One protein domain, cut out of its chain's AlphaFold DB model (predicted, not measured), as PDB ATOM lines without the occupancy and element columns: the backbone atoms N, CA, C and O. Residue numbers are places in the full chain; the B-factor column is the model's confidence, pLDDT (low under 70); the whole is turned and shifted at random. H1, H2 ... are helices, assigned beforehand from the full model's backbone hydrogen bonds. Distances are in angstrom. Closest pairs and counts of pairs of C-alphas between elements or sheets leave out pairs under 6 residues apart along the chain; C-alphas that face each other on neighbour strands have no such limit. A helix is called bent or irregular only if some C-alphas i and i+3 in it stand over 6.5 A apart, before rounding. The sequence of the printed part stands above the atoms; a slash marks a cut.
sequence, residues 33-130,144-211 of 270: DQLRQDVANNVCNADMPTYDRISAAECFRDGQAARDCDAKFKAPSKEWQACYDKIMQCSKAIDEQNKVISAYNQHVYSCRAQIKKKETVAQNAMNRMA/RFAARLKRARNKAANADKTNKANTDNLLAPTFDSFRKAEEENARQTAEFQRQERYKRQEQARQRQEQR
ATOM      1  N   ASP A  33     114.152  95.276 145.994       76.69
ATOM      2  CA  ASP A  33     114.719  94.550 144.858       76.69
ATOM      3  C   ASP A  33     113.651  93.970 143.922       76.69
ATOM      4  O   ASP A  33     113.855  93.965 142.708       76.69
ATOM      5  N   GLN A  34     112.489  93.569 144.445       79.50
ATOM      6  CA  GLN A  34     111.346  93.183 143.610       79.50
ATOM      7  C   GLN A  34     110.815  94.383 142.820       79.50
ATOM      8  O   GLN A  34     110.623  94.282 141.612       79.50
ATOM      9  N   LEU A  35     110.704  95.554 143.457       79.38
ATOM     10  CA  LEU A  35     110.302  96.796 142.781       79.38
ATOM     11  C   LEU A  35     111.264  97.165 141.641       79.38
ATOM     12  O   LEU A  35     110.834  97.569 140.562       79.38
ATOM     13  N   ARG A  36     112.577  96.994 141.853       78.19
ATOM     14  CA  ARG A  36     113.590  97.210 140.806       78.19
ATOM     15  C   ARG A  36     113.438  96.234 139.645       78.19
ATOM     16  O   ARG A  36     113.577  96.650 138.497       78.19
ATOM     17  N   GLN A  37     113.171  94.960 139.929       81.69
ATOM     18  CA  GLN A  37     112.959  93.949 138.893       81.69
ATOM     19  C   GLN A  37     111.698  94.230 138.074       81.69
ATOM     20  O   GLN A  37     111.747  94.128 136.852       81.69
ATOM     21  N   ASP A  38     110.608  94.656 138.709       76.44
ATOM     22  CA  ASP A  38     109.363  94.996 138.013       76.44
ATOM     23  C   ASP A  38     109.556  96.175 137.043       76.44
ATOM     24  O   ASP A  38     109.095  96.122 135.898       76.44
ATOM     25  N   VAL A  39     110.315  97.201 137.458       77.31
ATOM     26  CA  VAL A  39     110.715  98.313 136.576       77.31
ATOM     27  C   VAL A  39     111.615  97.817 135.441       77.31
ATOM     28  O   VAL A  39     111.376  98.145 134.281       77.31
ATOM     29  N   ALA A  40     112.631  97.003 135.742       82.12
ATOM     30  CA  ALA A  40     113.576  96.504 134.741       82.12
ATOM     31  C   ALA A  40     112.902  95.623 133.675       82.12
ATOM     32  O   ALA A  40     113.231  95.706 132.491       82.12
ATOM     33  N   ASN A  41     111.922  94.818 134.083       83.19
ATOM     34  CA  ASN A  41     111.199  93.906 133.205       83.19
ATOM     35  C   ASN A  41     110.096  94.604 132.386       83.19
ATOM     36  O   ASN A  41     109.457  93.949 131.563       83.19
ATOM     37  N   ASN A  42     109.869  95.913 132.577       79.25
ATOM     38  CA  ASN A  42     108.825  96.697 131.900       79.25
ATOM     39  C   ASN A  42     107.432  96.042 131.954       79.25
ATOM     40  O   ASN A  42     106.629  96.166 131.024       79.25
ATOM     41  N   VAL A  43     107.125  95.338 133.044       79.19
ATOM     42  CA  VAL A  43     105.814  94.709 133.206       79.19
ATOM     43  C   VAL A  43     104.804  95.819 133.492       79.19
ATOM     44  O   VAL A  43     104.919  96.538 134.478       79.19
ATOM     45  N   CYS A  44     103.825  95.992 132.603       78.19
ATOM     46  CA  CYS A  44     102.735  96.952 132.770       78.19
ATOM     47  C   CYS A  44     101.425  96.207 133.029       78.19
ATOM     48  O   CYS A  44     100.676  95.926 132.093       78.19
ATOM     49  N   ASN A  45     101.142  95.901 134.295       74.00
ATOM     50  CA  ASN A  45      99.831  95.416 134.718       74.00
ATOM     51  C   ASN A  45      98.956  96.585 135.219       74.00
ATOM     52  O   ASN A  45      99.456  97.495 135.882       74.00
ATOM     53  N   ALA A  46      97.660  96.577 134.892       63.44
ATOM     54  CA  ALA A  46      96.716  97.629 135.284       63.44
ATOM     55  C   ALA A  46      96.580  97.741 136.815       63.44
ATOM     56  O   ALA A  46      96.453  98.847 137.352       63.44
ATOM     57  N   ASP A  47      96.713  96.605 137.500       76.62
ATOM     58  CA  ASP A  47      96.449  96.451 138.930       76.62
ATOM     59  C   ASP A  47      97.680  96.663 139.826       76.62
ATOM     60  O   ASP A  47      97.616  96.405 141.025       76.62
ATOM     61  N   MET A  48      98.814  97.135 139.286       78.19
ATOM     62  CA  MET A  48     100.003  97.381 140.116       78.19
ATOM     63  C   MET A  48      99.699  98.430 141.196       78.19
ATOM     64  O   MET A  48      99.269  99.531 140.836       78.19
ATOM     65  N   PRO A  49      99.898  98.136 142.493       85.44
ATOM     66  CA  PRO A  49      99.685  99.107 143.561       85.44
ATOM     67  C   PRO A  49     100.754 100.207 143.517       85.44
ATOM     68  O   PRO A  49     101.825 100.027 142.953       85.44
ATOM     69  N   THR A  50     100.468 101.362 144.113       86.75
ATOM     70  CA  THR A  50     101.489 102.382 144.395       86.75
ATOM     71  C   THR A  50     101.953 102.241 145.834       86.75
ATOM     72  O   THR A  50     101.146 101.920 146.704       86.75
ATOM     73  N   TYR A  51     103.226 102.523 146.087       86.19
ATOM     74  CA  TYR A  51     103.817 102.431 147.420       86.19
ATOM     75  C   TYR A  51     104.043 103.814 148.024       86.19
ATOM     76  O   TYR A  51     104.500 104.730 147.338       86.19
ATOM     77  N   ASP A  52     103.759 103.962 149.314       86.06
ATOM     78  CA  ASP A  52     104.089 105.184 150.041       86.06
ATOM     79  C   ASP A  52     105.592 105.277 150.307       86.06
ATOM     80  O   ASP A  52     106.303 104.275 150.413       86.06
ATOM     81  N   ARG A  53     106.091 106.511 150.408       85.75
ATOM     82  CA  ARG A  53     107.487 106.755 150.775       85.75
ATOM     83  C   ARG A  53     107.707 106.386 152.238       85.75
ATOM     84  O   ARG A  53     106.908 106.733 153.104       85.75
ATOM     85  N   ILE A  54     108.841 105.756 152.504       86.75
ATOM     86  CA  ILE A  54     109.296 105.431 153.849       86.75
ATOM     87  C   ILE A  54     109.700 106.732 154.541       86.75
ATOM     88  O   ILE A  54     110.463 107.541 153.998       86.75
ATOM     89  N   SER A  55     109.171 106.950 155.741       82.19
ATOM     90  CA  SER A  55     109.504 108.127 156.534       82.19
ATOM     91  C   SER A  55     110.886 107.977 157.159       82.19
ATOM     92  O   SER A  55     111.174 106.980 157.815       82.19
ATOM     93  N   ALA A  56     111.714 109.020 157.060       75.25
ATOM     94  CA  ALA A  56     112.990 109.081 157.776       75.25
ATOM     95  C   ALA A  56     112.824 109.005 159.312       75.25
ATOM     96  O   ALA A  56     113.782 108.699 160.023       75.25
ATOM     97  N   ALA A  57     111.606 109.225 159.823       77.62
ATOM     98  CA  ALA A  57     111.268 109.036 161.232       77.62
ATOM     99  C   ALA A  57     111.418 107.577 161.704       77.62
ATOM    100  O   ALA A  57     111.547 107.342 162.903       77.62
ATOM    101  N   GLU A  58     111.441 106.592 160.796       74.94
ATOM    102  CA  GLU A  58     111.738 105.199 161.159       74.94
ATOM    103  C   GLU A  58     113.188 105.006 161.595       74.94
ATOM    104  O   GLU A  58     113.455 104.226 162.508       74.94
ATOM    105  N   CYS A  59     114.119 105.748 160.992       77.69
ATOM    106  CA  CYS A  59     115.500 105.732 161.443       77.69
ATOM    107  C   CYS A  59     115.619 106.362 162.832       77.69
ATOM    108  O   CYS A  59     116.303 105.816 163.696       77.69
ATOM    109  N   PHE A  60     114.925 107.483 163.069       76.88
ATOM    110  CA  PHE A  60     114.968 108.205 164.339       76.88
ATOM    111  C   PHE A  60     113.591 108.763 164.664       76.88
ATOM    112  O   PHE A  60     113.191 109.781 164.097       76.88
ATOM    113  N   ARG A  61     112.890 108.139 165.617       75.94
ATOM    114  CA  ARG A  61     111.637 108.688 166.152       75.94
ATOM    115  C   ARG A  61     111.910 110.092 166.692       75.94
ATOM    116  O   ARG A  61     112.612 110.245 167.688       75.94
ATOM    117  N   ASP A  62     111.438 111.112 165.984       75.12
ATOM    118  CA  ASP A  62     111.412 112.516 166.409       75.12
ATOM    119  C   ASP A  62     112.750 113.072 166.939       75.12
ATOM    120  O   ASP A  62     112.798 113.825 167.919       75.12
ATOM    121  N   GLY A  63     113.864 112.662 166.318       79.31
ATOM    122  CA  GLY A  63     115.214 113.113 166.684       79.31
ATOM    123  C   GLY A  63     115.763 112.515 167.984       79.31
ATOM    124  O   GLY A  63     116.771 112.992 168.504       79.31
ATOM    125  N   GLN A  64     115.133 111.469 168.525       87.19
ATOM    126  CA  GLN A  64     115.537 110.865 169.794       87.19
ATOM    127  C   GLN A  64     116.951 110.282 169.759       87.19
ATOM    128  O   GLN A  64     117.697 110.475 170.708       87.19
ATOM    129  N   ALA A  65     117.378 109.688 168.644       86.19
ATOM    130  CA  ALA A  65     118.742 109.170 168.538       86.19
ATOM    131  C   ALA A  65     119.816 110.265 168.562       86.19
ATOM    132  O   ALA A  65     120.882 110.046 169.125       86.19
ATOM    133  N   ALA A  66     119.542 111.442 167.988       87.88
ATOM    134  CA  ALA A  66     120.465 112.574 168.065       87.88
ATOM    135  C   ALA A  66     120.605 113.044 169.521       87.88
ATOM    136  O   ALA A  66     121.720 113.169 170.024       87.88
ATOM    137  N   ARG A  67     119.473 113.163 170.235       91.81
ATOM    138  CA  ARG A  67     119.456 113.457 171.678       91.81
ATOM    139  C   ARG A  67     120.200 112.398 172.495       91.81
ATOM    140  O   ARG A  67     120.950 112.749 173.399       91.81
ATOM    141  N   ASP A  68     120.041 111.119 172.164       93.00
ATOM    142  CA  ASP A  68     120.750 110.023 172.831       93.00
ATOM    143  C   ASP A  68     122.263 110.073 172.565       93.00
ATOM    144  O   ASP A  68     123.052 109.782 173.467       93.00
ATOM    145  N   CYS A  69     122.686 110.452 171.352       93.38
ATOM    146  CA  CYS A  69     124.097 110.675 171.029       93.38
ATOM    147  C   CYS A  69     124.676 111.839 171.846       93.38
ATOM    148  O   CYS A  69     125.753 111.689 172.423       93.38
ATOM    149  N   ASP A  70     123.949 112.956 171.939       93.88
ATOM    150  CA  ASP A  70     124.361 114.138 172.708       93.88
ATOM    151  C   ASP A  70     124.406 113.866 174.220       93.88
ATOM    152  O   ASP A  70     125.269 114.388 174.924       93.88
ATOM    153  N   ALA A  71     123.504 113.019 174.727       96.31
ATOM    154  CA  ALA A  71     123.475 112.625 176.132       96.31
ATOM    155  C   ALA A  71     124.609 111.652 176.500       96.31
ATOM    156  O   ALA A  71     125.134 111.708 177.612       96.31
ATOM    157  N   LYS A  72     124.982 110.744 175.587       96.81
ATOM    158  CA  LYS A  72     126.001 109.709 175.842       96.81
ATOM    159  C   LYS A  72     127.425 110.186 175.598       96.81
ATOM    160  O   LYS A  72     128.335 109.741 176.296       96.81
ATOM    161  N   PHE A  73     127.635 111.042 174.605       96.81
ATOM    162  CA  PHE A  73     128.967 111.425 174.158       96.81
ATOM    163  C   PHE A  73     129.121 112.940 174.155       96.81
ATOM    164  O   PHE A  73     128.275 113.673 173.654       96.81
ATOM    165  N   LYS A  74     130.246 113.428 174.681       94.62
ATOM    166  CA  LYS A  74     130.530 114.864 174.704       94.62
ATOM    167  C   LYS A  74     130.959 115.328 173.315       94.62
ATOM    168  O   LYS A  74     131.919 114.791 172.763       94.62
ATOM    169  N   ALA A  75     130.296 116.333 172.757       89.19
ATOM    170  CA  ALA A  75     130.754 116.957 171.522       89.19
ATOM    171  C   ALA A  75     132.043 117.779 171.766       89.19
ATOM    172  O   ALA A  75     132.152 118.424 172.816       89.19
ATOM    173  N   PRO A  76     133.016 117.811 170.831       91.38
ATOM    174  CA  PRO A  76     133.117 117.052 169.580       91.38
ATOM    175  C   PRO A  76     134.075 115.847 169.720       91.38
ATOM    176  O   PRO A  76     135.199 115.863 169.218       91.38
ATOM    177  N   SER A  77     133.666 114.805 170.445       95.88
ATOM    178  CA  SER A  77     134.446 113.562 170.550       95.88
ATOM    179  C   SER A  77     134.306 112.679 169.305       95.88
ATOM    180  O   SER A  77     133.347 112.796 168.536       95.88
ATOM    181  N   LYS A  78     135.262 111.759 169.108       96.25
ATOM    182  CA  LYS A  78     135.224 110.795 167.994       96.25
ATOM    183  C   LYS A  78     134.010 109.871 168.097       96.25
ATOM    184  O   LYS A  78     133.403 109.533 167.087       96.25
ATOM    185  N   GLU A  79     133.642 109.490 169.315       94.25
ATOM    186  CA  GLU A  79     132.503 108.631 169.622       94.25
ATOM    187  C   GLU A  79     131.175 109.340 169.330       94.25
ATOM    188  O   GLU A  79     130.277 108.742 168.736       94.25
ATOM    189  N   TRP A  80     131.078 110.632 169.668       94.81
ATOM    190  CA  TRP A  80     129.933 111.473 169.313       94.81
ATOM    191  C   TRP A  80     129.749 111.544 167.793       94.81
ATOM    192  O   TRP A  80     128.652 111.316 167.282       94.81
ATOM    193  N   GLN A  81     130.840 111.768 167.057       93.50
ATOM    194  CA  GLN A  81     130.793 111.862 165.601       93.50
ATOM    195  C   GLN A  81     130.420 110.525 164.946       93.50
ATOM    196  O   GLN A  81     129.539 110.492 164.093       93.50
ATOM    197  N   ALA A  82     130.976 109.409 165.427       93.31
ATOM    198  CA  ALA A  82     130.595 108.074 164.970       93.31
ATOM    199  C   ALA A  82     129.112 107.747 165.246       93.31
ATOM    200  O   ALA A  82     128.484 107.008 164.485       93.31
ATOM    201  N   CYS A  83     128.536 108.291 166.325       92.75
ATOM    202  CA  CYS A  83     127.113 108.163 166.634       92.75
ATOM    203  C   CYS A  83     126.254 108.896 165.590       92.75
ATOM    204  O   CYS A  83     125.356 108.295 164.999       92.75
ATOM    205  N   TYR A  84     126.591 110.151 165.278       91.88
ATOM    206  CA  TYR A  84     125.915 110.931 164.234       91.88
ATOM    207  C   TYR A  84     126.127 110.373 162.821       91.88
ATOM    208  O   TYR A  84     125.212 110.415 161.999       91.88
ATOM    209  N   ASP A  85     127.281 109.779 162.526       91.94
ATOM    210  CA  ASP A  85     127.527 109.147 161.228       91.94
ATOM    211  C   ASP A  85     126.579 107.970 160.987       91.94
ATOM    212  O   ASP A  85     126.039 107.829 159.888       91.94
ATOM    213  N   LYS A  86     126.297 107.161 162.017       89.88
ATOM    214  CA  LYS A  86     125.269 106.110 161.935       89.88
ATOM    215  C   LYS A  86     123.886 106.702 161.687       89.88
ATOM    216  O   LYS A  86     123.114 106.131 160.914       89.88
ATOM    217  N   ILE A  87     123.598 107.856 162.297       88.69
ATOM    218  CA  ILE A  87     122.332 108.554 162.081       88.69
ATOM    219  C   ILE A  87     122.186 108.918 160.592       88.69
ATOM    220  O   ILE A  87     121.220 108.561 159.913       88.69
ATOM    221  N   MET A  88     123.221 109.546 160.044       88.00
ATOM    222  CA  MET A  88     123.263 109.952 158.641       88.00
ATOM    223  C   MET A  88     123.243 108.764 157.672       88.00
ATOM    224  O   MET A  88     122.632 108.856 156.607       88.00
ATOM    225  N   GLN A  89     123.882 107.640 158.012       89.62
ATOM    226  CA  GLN A  89     123.872 106.429 157.184       89.62
ATOM    227  C   GLN A  89     122.470 105.832 157.048       89.62
ATOM    228  O   GLN A  89     122.078 105.475 155.938       89.62
ATOM    229  N   CYS A  90     121.694 105.775 158.134       89.12
ATOM    230  CA  CYS A  90     120.319 105.282 158.066       89.12
ATOM    231  C   CYS A  90     119.443 106.195 157.198       89.12
ATOM    232  O   CYS A  90     118.747 105.710 156.307       89.12
ATOM    233  N   SER A  91     119.538 107.520 157.385       87.88
ATOM    234  CA  SER A  91     118.790 108.482 156.559       87.88
ATOM    235  C   SER A  91     119.098 108.305 155.072       87.88
ATOM    236  O   SER A  91     118.183 108.235 154.257       87.88
ATOM    237  N   LYS A  92     120.382 108.146 154.717       88.56
ATOM    238  CA  LYS A  92     120.800 107.881 153.332       88.56
ATOM    239  C   LYS A  92     120.210 106.584 152.778       88.56
ATOM    240  O   LYS A  92     119.825 106.547 151.613       88.56
ATOM    241  N   ALA A  93     120.137 105.527 153.587       87.44
ATOM    242  CA  ALA A  93     119.550 104.260 153.164       87.44
ATOM    243  C   ALA A  93     118.045 104.396 152.870       87.44
ATOM    244  O   ALA A  93     117.583 103.899 151.841       87.44
ATOM    245  N   ILE A  94     117.298 105.122 153.713       87.12
ATOM    246  CA  ILE A  94     115.879 105.427 153.470       87.12
ATOM    247  C   ILE A  94     115.705 106.275 152.209       87.12
ATOM    248  O   ILE A  94     114.816 106.000 151.401       87.12
ATOM    249  N   ASP A  95     116.555 107.278 151.993       87.75
ATOM    250  CA  ASP A  95     116.490 108.109 150.788       87.75
ATOM    251  C   ASP A  95     116.699 107.284 149.511       87.75
ATOM    252  O   ASP A  95     115.967 107.464 148.535       87.75
ATOM    253  N   GLU A  96     117.639 106.336 149.516       86.88
ATOM    254  CA  GLU A  96     117.843 105.423 148.385       86.88
ATOM    255  C   GLU A  96     116.648 104.491 148.151       86.88
ATOM    256  O   GLU A  96     116.235 104.289 147.006       86.88
ATOM    257  N   GLN A  97     116.025 103.967 149.208       84.12
ATOM    258  CA  GLN A  97     114.790 103.185 149.069       84.12
ATOM    259  C   GLN A  97     113.645 104.037 148.505       84.12
ATOM    260  O   GLN A  97     112.936 103.615 147.592       84.12
ATOM    261  N   ASN A  98     113.515 105.279 148.968       86.69
ATOM    262  CA  ASN A  98     112.511 106.218 148.484       86.69
ATOM    263  C   ASN A  98     112.695 106.598 147.013       86.69
ATOM    264  O   ASN A  98     111.698 106.822 146.320       86.69
ATOM    265  N   LYS A  99     113.933 106.652 146.507       88.12
ATOM    266  CA  LYS A  99     114.192 106.822 145.068       88.12
ATOM    267  C   LYS A  99     113.639 105.651 144.263       88.12
ATOM    268  O   LYS A  99     112.976 105.879 143.255       88.12
ATOM    269  N   VAL A 100     113.855 104.418 144.728       86.69
ATOM    270  CA  VAL A 100     113.325 103.205 144.079       86.69
ATOM    271  C   VAL A 100     111.798 103.211 144.075       86.69
ATOM    272  O   VAL A 100     111.195 103.023 143.022       86.69
ATOM    273  N   ILE A 101     111.174 103.502 145.221       85.06
ATOM    274  CA  ILE A 101     109.712 103.609 145.346       85.06
ATOM    275  C   ILE A 101     109.163 104.675 144.392       85.06
ATOM    276  O   ILE A 101     108.183 104.445 143.684       85.06
ATOM    277  N   SER A 102     109.820 105.834 144.323       87.69
ATOM    278  CA  SER A 102     109.398 106.927 143.441       87.69
ATOM    279  C   SER A 102     109.497 106.537 141.965       87.69
ATOM    280  O   SER A 102     108.560 106.789 141.209       87.69
ATOM    281  N   ALA A 103     110.593 105.886 141.561       84.69
ATOM    282  CA  ALA A 103     110.780 105.395 140.197       84.69
ATOM    283  C   ALA A 103     109.734 104.333 139.825       84.69
ATOM    284  O   ALA A 103     109.135 104.402 138.752       84.69
ATOM    285  N   TYR A 104     109.452 103.398 140.735       86.81
ATOM    286  CA  TYR A 104     108.408 102.395 140.546       86.81
ATOM    287  C   TYR A 104     107.023 103.036 140.398       86.81
ATOM    288  O   TYR A 104     106.313 102.760 139.436       86.81
ATOM    289  N   ASN A 105     106.647 103.960 141.285       87.88
ATOM    290  CA  ASN A 105     105.353 104.638 141.192       87.88
ATOM    291  C   ASN A 105     105.209 105.418 139.880       87.88
ATOM    292  O   ASN A 105     104.155 105.368 139.245       87.88
ATOM    293  N   GLN A 106     106.264 106.108 139.434       88.69
ATOM    294  CA  GLN A 106     106.279 106.773 138.128       88.69
ATOM    295  C   GLN A 106     106.047 105.780 136.982       88.69
ATOM    296  O   GLN A 106     105.237 106.056 136.092       88.69
ATOM    297  N   HIS A 107     106.692 104.611 137.032       85.12
ATOM    298  CA  HIS A 107     106.467 103.528 136.076       85.12
ATOM    299  C   HIS A 107     105.001 103.075 136.076       85.12
ATOM    300  O   HIS A 107     104.365 103.087 135.021       85.12
ATOM    301  N   VAL A 108     104.416 102.806 137.249       86.19
ATOM    302  CA  VAL A 108     102.998 102.422 137.401       86.19
ATOM    303  C   VAL A 108     102.058 103.466 136.788       86.19
ATOM    304  O   VAL A 108     101.165 103.116 136.009       86.19
ATOM    305  N   TYR A 109     102.265 104.756 137.074       87.88
ATOM    306  CA  TYR A 109     101.455 105.829 136.487       87.88
ATOM    307  C   TYR A 109     101.576 105.872 134.960       87.88
ATOM    308  O   TYR A 109     100.569 106.029 134.263       87.88
ATOM    309  N   SER A 110     102.788 105.687 134.430       86.25
ATOM    310  CA  SER A 110     103.023 105.657 132.987       86.25
ATOM    311  C   SER A 110     102.329 104.463 132.315       86.25
ATOM    312  O   SER A 110     101.662 104.641 131.293       86.25
ATOM    313  N   CYS A 111     102.384 103.275 132.928       87.06
ATOM    314  CA  CYS A 111     101.711 102.072 132.444       87.06
ATOM    315  C   CYS A 111     100.193 102.269 132.392       87.06
ATOM    316  O   CYS A 111      99.572 102.059 131.348       87.06
ATOM    317  N   ARG A 112      99.588 102.754 133.485       86.06
ATOM    318  CA  ARG A 112      98.143 103.031 133.548       86.06
ATOM    319  C   ARG A 112      97.713 104.051 132.492       86.06
ATOM    320  O   ARG A 112      96.685 103.872 131.837       86.06
ATOM    321  N   ALA A 113      98.518 105.088 132.258       86.62
ATOM    322  CA  ALA A 113      98.249 106.072 131.212       86.62
ATOM    323  C   ALA A 113      98.281 105.457 129.800       86.62
ATOM    324  O   ALA A 113      97.454 105.812 128.956       86.62
ATOM    325  N   GLN A 114      99.202 104.528 129.526       85.75
ATOM    326  CA  GLN A 114      99.259 103.826 128.241       85.75
ATOM    327  C   GLN A 114      98.069 102.883 128.033       85.75
ATOM    328  O   GLN A 114      97.502 102.865 126.939       85.75
ATOM    329  N   ILE A 115      97.668 102.139 129.067       85.31
ATOM    330  CA  ILE A 115      96.499 101.249 129.016       85.31
ATOM    331  C   ILE A 115      95.243 102.066 128.696       85.31
ATOM    332  O   ILE A 115      94.584 101.801 127.692       85.31
ATOM    333  N   LYS A 116      95.004 103.157 129.432       84.88
ATOM    334  CA  LYS A 116      93.865 104.054 129.194       84.88
ATOM    335  C   LYS A 116      93.846 104.637 127.776       84.88
ATOM    336  O   LYS A 116      92.784 104.775 127.165       84.88
ATOM    337  N   LYS A 117      95.016 104.973 127.213       84.44
ATOM    338  CA  LYS A 117      95.124 105.416 125.811       84.44
ATOM    339  C   LYS A 117      94.696 104.314 124.838       84.44
ATOM    340  O   LYS A 117      93.929 104.599 123.922       84.44
ATOM    341  N   LYS A 118      95.156 103.074 125.036       83.31
ATOM    342  CA  LYS A 118      94.779 101.927 124.190       83.31
ATOM    343  C   LYS A 118      93.282 101.630 124.276       83.31
ATOM    344  O   LYS A 118      92.653 101.465 123.236       83.31
ATOM    345  N   GLU A 119      92.706 101.656 125.475       83.69
ATOM    346  CA  GLU A 119      91.260 101.502 125.688       83.69
ATOM    347  C   GLU A 119      90.464 102.591 124.972       83.69
ATOM    348  O   GLU A 119      89.528 102.293 124.240       83.69
ATOM    349  N   THR A 120      90.886 103.851 125.093       80.75
ATOM    350  CA  THR A 120      90.233 104.974 124.405       80.75
ATOM    351  C   THR A 120      90.262 104.789 122.885       80.75
ATOM    352  O   THR A 120      89.268 105.037 122.202       80.75
ATOM    353  N   VAL A 121      91.389 104.335 122.327       79.25
ATOM    354  CA  VAL A 121      91.510 104.040 120.889       79.25
ATOM    355  C   VAL A 121      90.604 102.875 120.488       79.25
ATOM    356  O   VAL A 121      89.883 102.992 119.498       79.25
ATOM    357  N   ALA A 122      90.594 101.787 121.262       77.12
ATOM    358  CA  ALA A 122      89.750 100.623 121.009       77.12
ATOM    359  C   ALA A 122      88.257 100.971 121.088       77.12
ATOM    360  O   ALA A 122      87.487 100.595 120.208       77.12
ATOM    361  N   GLN A 123      87.848 101.768 122.074       76.00
ATOM    362  CA  GLN A 123      86.466 102.204 122.237       76.00
ATOM    363  C   GLN A 123      86.031 103.161 121.126       76.00
ATOM    364  O   GLN A 123      84.941 103.019 120.576       76.00
ATOM    365  N   ASN A 124      86.907 104.076 120.704       72.62
ATOM    366  CA  ASN A 124      86.659 104.908 119.528       72.62
ATOM    367  C   ASN A 124      86.549 104.077 118.242       72.62
ATOM    368  O   ASN A 124      85.756 104.419 117.364       72.62
ATOM    369  N   ALA A 125      87.316 102.992 118.115       74.38
ATOM    370  CA  ALA A 125      87.198 102.061 116.997       74.38
ATOM    371  C   ALA A 125      85.873 101.281 117.046       74.38
ATOM    372  O   ALA A 125      85.187 101.200 116.029       74.38
ATOM    373  N   MET A 126      85.461 100.785 118.217       69.88
ATOM    374  CA  MET A 126      84.172 100.105 118.399       69.88
ATOM    375  C   MET A 126      82.985 101.030 118.126       69.88
ATOM    376  O   MET A 126      82.076 100.640 117.405       69.88
ATOM    377  N   ASN A 127      83.017 102.281 118.591       71.25
ATOM    378  CA  ASN A 127      81.964 103.261 118.306       71.25
ATOM    379  C   ASN A 127      81.830 103.554 116.802       71.25
ATOM    380  O   ASN A 127      80.722 103.736 116.304       71.25
ATOM    381  N   ARG A 128      82.945 103.548 116.055       68.44
ATOM    382  CA  ARG A 128      82.928 103.661 114.585       68.44
ATOM    383  C   ARG A 128      82.357 102.419 113.895       68.44
ATOM    384  O   ARG A 128      81.813 102.546 112.807       68.44
ATOM    385  N   MET A 129      82.493 101.240 114.500       65.75
ATOM    386  CA  MET A 129      81.949  99.984 113.970       65.75
ATOM    387  C   MET A 129      80.478  99.757 114.353       65.75
ATOM    388  O   MET A 129      79.746  99.164 113.572       65.75
ATOM    389  N   ALA A 130      80.035 100.241 115.519       62.66
ATOM    390  CA  ALA A 130      78.653 100.141 116.008       62.66
ATOM    391  C   ALA A 130      77.701 101.163 115.357       62.66
ATOM    392  O   ALA A 130      76.503 100.912 115.233       62.66
ATOM    393  N   ARG A 144      83.072 110.164  96.102       53.94
ATOM    394  CA  ARG A 144      82.683 110.497  97.482       53.94
ATOM    395  C   ARG A 144      83.568 109.802  98.513       53.94
ATOM    396  O   ARG A 144      83.917 110.432  99.510       53.94
ATOM    397  N   PHE A 145      83.982 108.561  98.265       57.56
ATOM    398  CA  PHE A 145      84.946 107.845  99.097       57.56
ATOM    399  C   PHE A 145      86.314 108.523  99.062       57.56
ATOM    400  O   PHE A 145      86.874 108.797 100.120       57.56
ATOM    401  N   ALA A 146      86.815 108.910  97.884       58.47
ATOM    402  CA  ALA A 146      88.061 109.668  97.776       58.47
ATOM    403  C   ALA A 146      87.978 111.021  98.507       58.47
ATOM    404  O   ALA A 146      88.898 111.395  99.239       58.47
ATOM    405  N   ALA A 147      86.853 111.736  98.390       64.50
ATOM    406  CA  ALA A 147      86.621 112.984  99.115       64.50
ATOM    407  C   ALA A 147      86.528 112.773 100.638       64.50
ATOM    408  O   ALA A 147      87.068 113.577 101.403       64.50
ATOM    409  N   ARG A 148      85.900 111.684 101.101       68.00
ATOM    410  CA  ARG A 148      85.856 111.297 102.522       68.00
ATOM    411  C   ARG A 148      87.217 110.904 103.050       68.00
ATOM    412  O   ARG A 148      87.591 111.379 104.114       68.00
ATOM    413  N   LEU A 149      87.974 110.118 102.297       68.44
ATOM    414  CA  LEU A 149      89.323 109.707 102.653       68.44
ATOM    415  C   LEU A 149      90.252 110.922 102.737       68.44
ATOM    416  O   LEU A 149      91.029 111.038 103.681       68.44
ATOM    417  N   LYS A 150      90.118 111.881 101.815       69.56
ATOM    418  CA  LYS A 150      90.850 113.153 101.856       69.56
ATOM    419  C   LYS A 150      90.445 114.002 103.065       69.56
ATOM    420  O   LYS A 150      91.317 114.509 103.761       69.56
ATOM    421  N   ARG A 151      89.149 114.110 103.380       73.88
ATOM    422  CA  ARG A 151      88.663 114.805 104.591       73.88
ATOM    423  C   ARG A 151      89.120 114.117 105.878       73.88
ATOM    424  O   ARG A 151      89.518 114.805 106.808       73.88
ATOM    425  N   ALA A 152      89.118 112.788 105.922       65.12
ATOM    426  CA  ALA A 152      89.581 112.000 107.057       65.12
ATOM    427  C   ALA A 152      91.095 112.142 107.259       65.12
ATOM    428  O   ALA A 152      91.527 112.399 108.379       65.12
ATOM    429  N   ARG A 153      91.892 112.080 106.183       67.31
ATOM    430  CA  ARG A 153      93.338 112.352 106.224       67.31
ATOM    431  C   ARG A 153      93.636 113.782 106.662       67.31
ATOM    432  O   ARG A 153      94.479 113.976 107.525       67.31
ATOM    433  N   ASN A 154      92.904 114.768 106.147       70.19
ATOM    434  CA  ASN A 154      93.066 116.162 106.562       70.19
ATOM    435  C   ASN A 154      92.669 116.371 108.031       70.19
ATOM    436  O   ASN A 154      93.346 117.096 108.751       70.19
ATOM    437  N   LYS A 155      91.602 115.715 108.502       70.94
ATOM    438  CA  LYS A 155      91.168 115.777 109.904       70.94
ATOM    439  C   LYS A 155      92.162 115.084 110.836       70.94
ATOM    440  O   LYS A 155      92.439 115.622 111.899       70.94
ATOM    441  N   ALA A 156      92.728 113.949 110.427       64.12
ATOM    442  CA  ALA A 156      93.792 113.266 111.159       64.12
ATOM    443  C   ALA A 156      95.072 114.115 111.210       64.12
ATOM    444  O   ALA A 156      95.606 114.329 112.287       64.12
ATOM    445  N   ALA A 157      95.495 114.697 110.083       67.06
ATOM    446  CA  ALA A 157      96.652 115.588 110.027       67.06
ATOM    447  C   ALA A 157      96.456 116.861 110.869       67.06
ATOM    448  O   ALA A 157      97.396 117.337 111.499       67.06
ATOM    449  N   ASN A 158      95.241 117.412 110.906       69.50
ATOM    450  CA  ASN A 158      94.929 118.554 111.762       69.50
ATOM    451  C   ASN A 158      94.889 118.158 113.243       69.50
ATOM    452  O   ASN A 158      95.442 118.884 114.059       69.50
ATOM    453  N   ALA A 159      94.314 117.003 113.589       70.12
ATOM    454  CA  ALA A 159      94.321 116.491 114.959       70.12
ATOM    455  C   ALA A 159      95.745 116.195 115.456       70.12
ATOM    456  O   ALA A 159      96.063 116.533 116.591       70.12
ATOM    457  N   ASP A 160      96.618 115.649 114.605       68.00
ATOM    458  CA  ASP A 160      98.038 115.454 114.920       68.00
ATOM    459  C   ASP A 160      98.765 116.782 115.125       68.00
ATOM    460  O   ASP A 160      99.529 116.916 116.076       68.00
ATOM    461  N   LYS A 161      98.498 117.796 114.293       70.19
ATOM    462  CA  LYS A 161      99.062 119.143 114.484       70.19
ATOM    463  C   LYS A 161      98.600 119.774 115.796       70.19
ATOM    464  O   LYS A 161      99.426 120.333 116.511       70.19
ATOM    465  N   THR A 162      97.315 119.671 116.134       67.62
ATOM    466  CA  THR A 162      96.770 120.202 117.394       67.62
ATOM    467  C   THR A 162      97.292 119.431 118.603       67.62
ATOM    468  O   THR A 162      97.672 120.044 119.595       67.62
ATOM    469  N   ASN A 163      97.379 118.101 118.524       65.94
ATOM    470  CA  ASN A 163      97.952 117.285 119.589       65.94
ATOM    471  C   ASN A 163      99.436 117.580 119.772       65.94
ATOM    472  O   ASN A 163      99.864 117.766 120.905       65.94
ATOM    473  N   LYS A 164     100.211 117.695 118.692       64.44
ATOM    474  CA  LYS A 164     101.623 118.074 118.765       64.44
ATOM    475  C   LYS A 164     101.792 119.460 119.388       64.44
ATOM    476  O   LYS A 164     102.531 119.581 120.352       64.44
ATOM    477  N   ALA A 165     101.013 120.452 118.956       63.38
ATOM    478  CA  ALA A 165     101.027 121.790 119.550       63.38
ATOM    479  C   ALA A 165     100.633 121.794 121.040       63.38
ATOM    480  O   ALA A 165     101.246 122.498 121.833       63.38
ATOM    481  N   ASN A 166      99.646 120.991 121.449       63.91
ATOM    482  CA  ASN A 166      99.267 120.856 122.858       63.91
ATOM    483  C   ASN A 166     100.340 120.134 123.679       63.91
ATOM    484  O   ASN A 166     100.583 120.504 124.822       63.91
ATOM    485  N   THR A 167     100.992 119.124 123.102       56.06
ATOM    486  CA  THR A 167     102.077 118.388 123.764       56.06
ATOM    487  C   THR A 167     103.303 119.287 123.919       56.06
ATOM    488  O   THR A 167     103.864 119.355 125.007       56.06
ATOM    489  N   ASP A 168     103.654 120.057 122.889       56.22
ATOM    490  CA  ASP A 168     104.744 121.035 122.923       56.22
ATOM    491  C   ASP A 168     104.449 122.164 123.933       56.22
ATOM    492  O   ASP A 168     105.314 122.509 124.736       56.22
ATOM    493  N   ASN A 169     103.210 122.672 123.991       57.81
ATOM    494  CA  ASN A 169     102.786 123.671 124.985       57.81
ATOM    495  C   ASN A 169     102.741 123.138 126.426       57.81
ATOM    496  O   ASN A 169     102.872 123.920 127.363       57.81
ATOM    497  N   LEU A 170     102.544 121.831 126.628       56.00
ATOM    498  CA  LEU A 170     102.576 121.201 127.954       56.00
ATOM    499  C   LEU A 170     104.004 120.856 128.403       56.00
ATOM    500  O   LEU A 170     104.292 120.897 129.600       56.00
ATOM    501  N   LEU A 171     104.898 120.543 127.459       54.78
ATOM    502  CA  LEU A 171     106.296 120.192 127.725       54.78
ATOM    503  C   LEU A 171     107.202 121.425 127.879       54.78
ATOM    504  O   LEU A 171     108.093 121.428 128.726       54.78
ATOM    505  N   ALA A 172     106.972 122.496 127.118       55.62
ATOM    506  CA  ALA A 172     107.759 123.729 127.211       55.62
ATOM    507  C   ALA A 172     107.825 124.334 128.636       55.62
ATOM    508  O   ALA A 172     108.933 124.587 129.113       55.62
ATOM    509  N   PRO A 173     106.708 124.512 129.376       58.41
ATOM    510  CA  PRO A 173     106.755 125.068 130.728       58.41
ATOM    511  C   PRO A 173     107.391 124.112 131.744       58.41
ATOM    512  O   PRO A 173     108.001 124.574 132.709       58.41
ATOM    513  N   THR A 174     107.303 122.793 131.536       58.06
ATOM    514  CA  THR A 174     107.967 121.815 132.409       58.06
ATOM    515  C   THR A 174     109.481 121.875 132.228       58.06
ATOM    516  O   THR A 174     110.191 122.032 133.220       58.06
ATOM    517  N   PHE A 175     109.992 121.866 130.994       57.25
ATOM    518  CA  PHE A 175     111.434 121.984 130.738       57.25
ATOM    519  C   PHE A 175     112.028 123.316 131.217       57.25
ATOM    520  O   PHE A 175     113.094 123.317 131.833       57.25
ATOM    521  N   ASP A 176     111.333 124.441 131.020       63.34
ATOM    522  CA  ASP A 176     111.797 125.732 131.540       63.34
ATOM    523  C   ASP A 176     111.777 125.791 133.077       63.34
ATOM    524  O   ASP A 176     112.658 126.407 133.678       63.34
ATOM    525  N   SER A 177     110.814 125.130 133.729       58.72
ATOM    526  CA  SER A 177     110.778 125.040 135.194       58.72
ATOM    527  C   SER A 177     111.925 124.193 135.758       58.72
ATOM    528  O   SER A 177     112.553 124.604 136.733       58.72
ATOM    529  N   PHE A 178     112.273 123.077 135.105       57.69
ATOM    530  CA  PHE A 178     113.427 122.256 135.483       57.69
ATOM    531  C   PHE A 178     114.741 123.016 135.316       57.69
ATOM    532  O   PHE A 178     115.558 123.027 136.232       57.69
ATOM    533  N   ARG A 179     114.914 123.726 134.194       66.56
ATOM    534  CA  ARG A 179     116.112 124.537 133.944       66.56
ATOM    535  C   ARG A 179     116.281 125.650 134.980       66.56
ATOM    536  O   ARG A 179     117.389 125.868 135.457       66.56
ATOM    537  N   LYS A 180     115.194 126.334 135.359       71.88
ATOM    538  CA  LYS A 180     115.230 127.358 136.419       71.88
ATOM    539  C   LYS A 180     115.578 126.763 137.784       71.88
ATOM    540  O   LYS A 180     116.402 127.338 138.488       71.88
ATOM    541  N   ALA A 181     115.006 125.611 138.134       59.47
ATOM    542  CA  ALA A 181     115.316 124.922 139.387       59.47
ATOM    543  C   ALA A 181     116.776 124.431 139.443       59.47
ATOM    544  O   ALA A 181     117.421 124.489 140.490       59.47
ATOM    545  N   GLU A 182     117.324 123.971 138.319       67.56
ATOM    546  CA  GLU A 182     118.729 123.569 138.207       67.56
ATOM    547  C   GLU A 182     119.676 124.775 138.306       67.56
ATOM    548  O   GLU A 182     120.677 124.719 139.022       67.56
ATOM    549  N   GLU A 183     119.332 125.899 137.669       74.62
ATOM    550  CA  GLU A 183     120.101 127.145 137.757       74.62
ATOM    551  C   GLU A 183     120.114 127.710 139.188       74.62
ATOM    552  O   GLU A 183     121.149 128.176 139.667       74.62
ATOM    553  N   GLU A 184     118.992 127.629 139.902       73.19
ATOM    554  CA  GLU A 184     118.893 128.066 141.296       73.19
ATOM    555  C   GLU A 184     119.722 127.178 142.237       73.19
ATOM    556  O   GLU A 184     120.504 127.692 143.040       73.19
ATOM    557  N   ASN A 185     119.661 125.853 142.072       64.56
ATOM    558  CA  ASN A 185     120.519 124.921 142.812       64.56
ATOM    559  C   ASN A 185     122.013 125.155 142.534       64.56
ATOM    560  O   ASN A 185     122.837 125.134 143.455       64.56
ATOM    561  N   ALA A 186     122.383 125.417 141.278       78.00
ATOM    562  CA  ALA A 186     123.760 125.728 140.909       78.00
ATOM    563  C   ALA A 186     124.240 127.033 141.565       78.00
ATOM    564  O   ALA A 186     125.359 127.089 142.085       78.00
ATOM    565  N   ARG A 187     123.385 128.066 141.611       81.19
ATOM    566  CA  ARG A 187     123.681 129.333 142.299       81.19
ATOM    567  C   ARG A 187     123.889 129.130 143.797       81.19
ATOM    568  O   ARG A 187     124.920 129.563 144.310       81.19
ATOM    569  N   GLN A 188     122.986 128.420 144.470       74.44
ATOM    570  CA  GLN A 188     123.103 128.136 145.906       74.44
ATOM    571  C   GLN A 188     124.384 127.355 146.228       74.44
ATOM    572  O   GLN A 188     125.126 127.701 147.148       74.44
ATOM    573  N   THR A 189     124.709 126.348 145.416       69.50
ATOM    574  CA  THR A 189     125.936 125.559 145.589       69.50
ATOM    575  C   THR A 189     127.188 126.423 145.389       69.50
ATOM    576  O   THR A 189     128.147 126.328 146.159       69.50
ATOM    577  N   ALA A 190     127.183 127.313 144.393       80.81
ATOM    578  CA  ALA A 190     128.283 128.240 144.141       80.81
ATOM    579  C   ALA A 190     128.446 129.290 145.257       80.81
ATOM    580  O   ALA A 190     129.568 129.692 145.574       80.81
ATOM    581  N   GLU A 191     127.357 129.753 145.866       79.38
ATOM    582  CA  GLU A 191     127.391 130.654 147.023       79.38
ATOM    583  C   GLU A 191     127.946 129.966 148.268       79.38
ATOM    584  O   GLU A 191     128.849 130.508 148.908       79.38
ATOM    585  N   PHE A 192     127.502 128.741 148.551       80.06
ATOM    586  CA  PHE A 192     128.039 127.944 149.650       80.06
ATOM    587  C   PHE A 192     129.551 127.724 149.498       80.06
ATOM    588  O   PHE A 192     130.321 127.957 150.430       80.06
ATOM    589  N   GLN A 193     130.009 127.377 148.289       76.94
ATOM    590  CA  GLN A 193     131.440 127.237 148.004       76.94
ATOM    591  C   GLN A 193     132.214 128.550 148.175       76.94
ATOM    592  O   GLN A 193     133.358 128.531 148.636       76.94
ATOM    593  N   ARG A 194     131.622 129.697 147.817       86.12
ATOM    594  CA  ARG A 194     132.242 131.013 148.033       86.12
ATOM    595  C   ARG A 194     132.387 131.328 149.522       86.12
ATOM    596  O   ARG A 194     133.465 131.757 149.933       86.12
ATOM    597  N   GLN A 195     131.367 131.048 150.331       84.25
ATOM    598  CA  GLN A 195     131.431 131.233 151.785       84.25
ATOM    599  C   GLN A 195     132.474 130.318 152.445       84.25
ATOM    600  O   GLN A 195     133.258 130.773 153.275       84.25
ATOM    601  N   GLU A 196     132.537 129.047 152.043       80.88
ATOM    602  CA  GLU A 196     133.568 128.096 152.480       80.88
ATOM    603  C   GLU A 196     134.983 128.609 152.174       80.88
ATOM    604  O   GLU A 196     135.857 128.603 153.043       80.88
ATOM    605  N   ARG A 197     135.218 129.099 150.947       83.75
ATOM    606  CA  ARG A 197     136.517 129.666 150.550       83.75
ATOM    607  C   ARG A 197     136.882 130.886 151.391       83.75
ATOM    608  O   ARG A 197     138.034 130.990 151.806       83.75
ATOM    609  N   TYR A 198     135.918 131.761 151.670       89.38
ATOM    610  CA  TYR A 198     136.135 132.941 152.505       89.38
ATOM    611  C   TYR A 198     136.548 132.556 153.932       89.38
ATOM    612  O   TYR A 198     137.595 132.991 154.409       89.38
ATOM    613  N   LYS A 199     135.815 131.631 154.567       87.75
ATOM    614  CA  LYS A 199     136.152 131.121 155.909       87.75
ATOM    615  C   LYS A 199     137.539 130.475 155.956       87.75
ATOM    616  O   LYS A 199     138.297 130.690 156.902       87.75
ATOM    617  N   ARG A 200     137.905 129.698 154.928       85.81
ATOM    618  CA  ARG A 200     139.245 129.093 154.827       85.81
ATOM    619  C   ARG A 200     140.343 130.145 154.678       85.81
ATOM    620  O   ARG A 200     141.405 129.979 155.275       85.81
ATOM    621  N   GLN A 201     140.102 131.210 153.912       89.44
ATOM    622  CA  GLN A 201     141.046 132.322 153.775       89.44
ATOM    623  C   GLN A 201     141.238 133.071 155.097       89.44
ATOM    624  O   GLN A 201     142.381 133.308 155.485       89.44
ATOM    625  N   GLU A 202     140.166 133.373 155.831       90.19
ATOM    626  CA  GLU A 202     140.270 133.998 157.157       90.19
ATOM    627  C   GLU A 202     141.049 133.126 158.145       90.19
ATOM    628  O   GLU A 202     141.983 133.605 158.788       90.19
ATOM    629  N   GLN A 203     140.745 131.825 158.216       90.50
ATOM    630  CA  GLN A 203     141.499 130.896 159.063       90.50
ATOM    631  C   GLN A 203     142.972 130.777 158.654       90.50
ATOM    632  O   GLN A 203     143.836 130.531 159.499       90.50
ATOM    633  N   ALA A 204     143.289 130.894 157.363       91.31
ATOM    634  CA  ALA A 204     144.672 130.908 156.897       91.31
ATOM    635  C   ALA A 204     145.390 132.201 157.311       91.31
ATOM    636  O   ALA A 204     146.541 132.134 157.751       91.31
ATOM    637  N   ARG A 205     144.703 133.349 157.238       94.38
ATOM    638  CA  ARG A 205     145.240 134.650 157.657       94.38
ATOM    639  C   ARG A 205     145.509 134.689 159.160       94.38
ATOM    640  O   ARG A 205     146.618 135.024 159.558       94.38
ATOM    641  N   GLN A 206     144.573 134.209 159.979       92.31
ATOM    642  CA  GLN A 206     144.777 134.083 161.428       92.31
ATOM    643  C   GLN A 206     145.974 133.185 161.766       92.31
ATOM    644  O   GLN A 206     146.782 133.519 162.627       92.31
ATOM    645  N   ARG A 207     146.152 132.066 161.049       91.88
ATOM    646  CA  ARG A 207     147.325 131.194 161.230       91.88
ATOM    647  C   ARG A 207     148.639 131.854 160.808       91.88
ATOM    648  O   ARG A 207     149.684 131.539 161.370       91.88
ATOM    649  N   GLN A 208     148.626 132.734 159.807       92.38
ATOM    650  CA  GLN A 208     149.807 133.530 159.456       92.38
ATOM    651  C   GLN A 208     150.124 134.566 160.534       92.38
ATOM    652  O   GLN A 208     151.276 134.660 160.942       92.38
ATOM    653  N   GLU A 209     149.120 135.279 161.038       93.25
ATOM    654  CA  GLU A 209     149.283 136.251 162.123       93.25
ATOM    655  C   GLU A 209     149.817 135.581 163.398       93.25
ATOM    656  O   GLU A 209     150.770 136.082 163.987       93.25
ATOM    657  N   GLN A 210     149.297 134.404 163.767       92.25
ATOM    658  CA  GLN A 210     149.812 133.619 164.895       92.25
ATOM    659  C   GLN A 210     151.275 133.213 164.705       92.25
ATOM    660  O   GLN A 210     152.077 133.392 165.617       92.25
ATOM    661  N   ARG A 211     151.651 132.722 163.515       92.06
ATOM    662  CA  ARG A 211     153.052 132.380 163.218       92.06
ATOM    663  C   ARG A 211     153.966 133.600 163.268       92.06
ATOM    664  O   ARG A 211     155.053 133.516 163.825       92.06
TER     665      ARG A 211
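This is residues 33 to 130 and 144 to 211 of the 270 residues of an uncharacterized protein of Mesorhizobium sp. B2-8-9 (UniProt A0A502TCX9). Two very long helices, H4 and H3, run lengthwise in roughly opposite directions with an open gap between them; H4 is a bare rod, while H3 has the short helix H1 packed on its middle and H2 folded back along its first part as a hairpin. The long link between H1 and H2 runs along H3, and residues 117 to 130 of H3 stick out beyond these parts. The printed part has 166 residues with four named helices, H1, H2, H3 and H4 in chain order, and no named strand; its class is all helix. The whole is extended, with a radius of gyration of the C-alphas of 28.2 A and spans of 98 by 39 by 25 A.

H4, the longest helix, holds residues 144 to 211 and measures 98.8 A from C-alpha 144 at (82.683, 110.497, 97.482) to C-alpha 211 at (153.052, 132.380, 163.218). It is neither bent nor irregular, but only just: C-alphas 170 and 173 are 6.3 A apart. H3, residues 78 to 130, measures 77.6 A and begins with C-alpha 78 at (135.224, 110.795, 167.994). H2, residues 61 to 72, measures 17.4 A and is irregular, with C-alphas 62 and 65 lying 8.3 A apart. H1, residues 33 to 40, measures 10.4 A.

H4 touches no helix and is apart from H1, H2 and H3. H3 touches H2 with its residues 80 to 87 alone; the closest C-alphas are those of Cys 69 and Cys 83, 5.9 A apart. H2 and H3 run opposite ways at a shallow tilt of 14 degrees and form a helical hairpin, two helices that follow each other and run back along one another. H3 touches H1 with its residues 100 to 107 alone; the closest C-alphas are those of Val 39 and Tyr 104, 6.1 A apart. H1 and H3 run the same way at a steep tilt of 42 degrees. H1 and H2 are apart. In H1 and H3 every O i to N i+4 pair is within hydrogen-bond range; in H2 6 of 8 are, and in H4 62 of 64.

The outline is a rod, and the C-alphas farthest apart are those of Arg 144 and Arg 211, at 98.8 A. Residues 117 to 130 and 144 to 211 stand free; the body without them has 84 residues and spans 59 by 21 by 15 A. Residues 131 to 143 are not printed, and C-alphas 130 and 144 are 21.6 A apart across this cut, between H3 and H4. H1 and H2 are joined by a long link of 20 residues, and H2 and H3 by a tight link of 5 residues. The mean pLDDT of the printed part is 79.3; 40 residues are under 70, among them 128 to 130, 144 to 150 and 162 to 179.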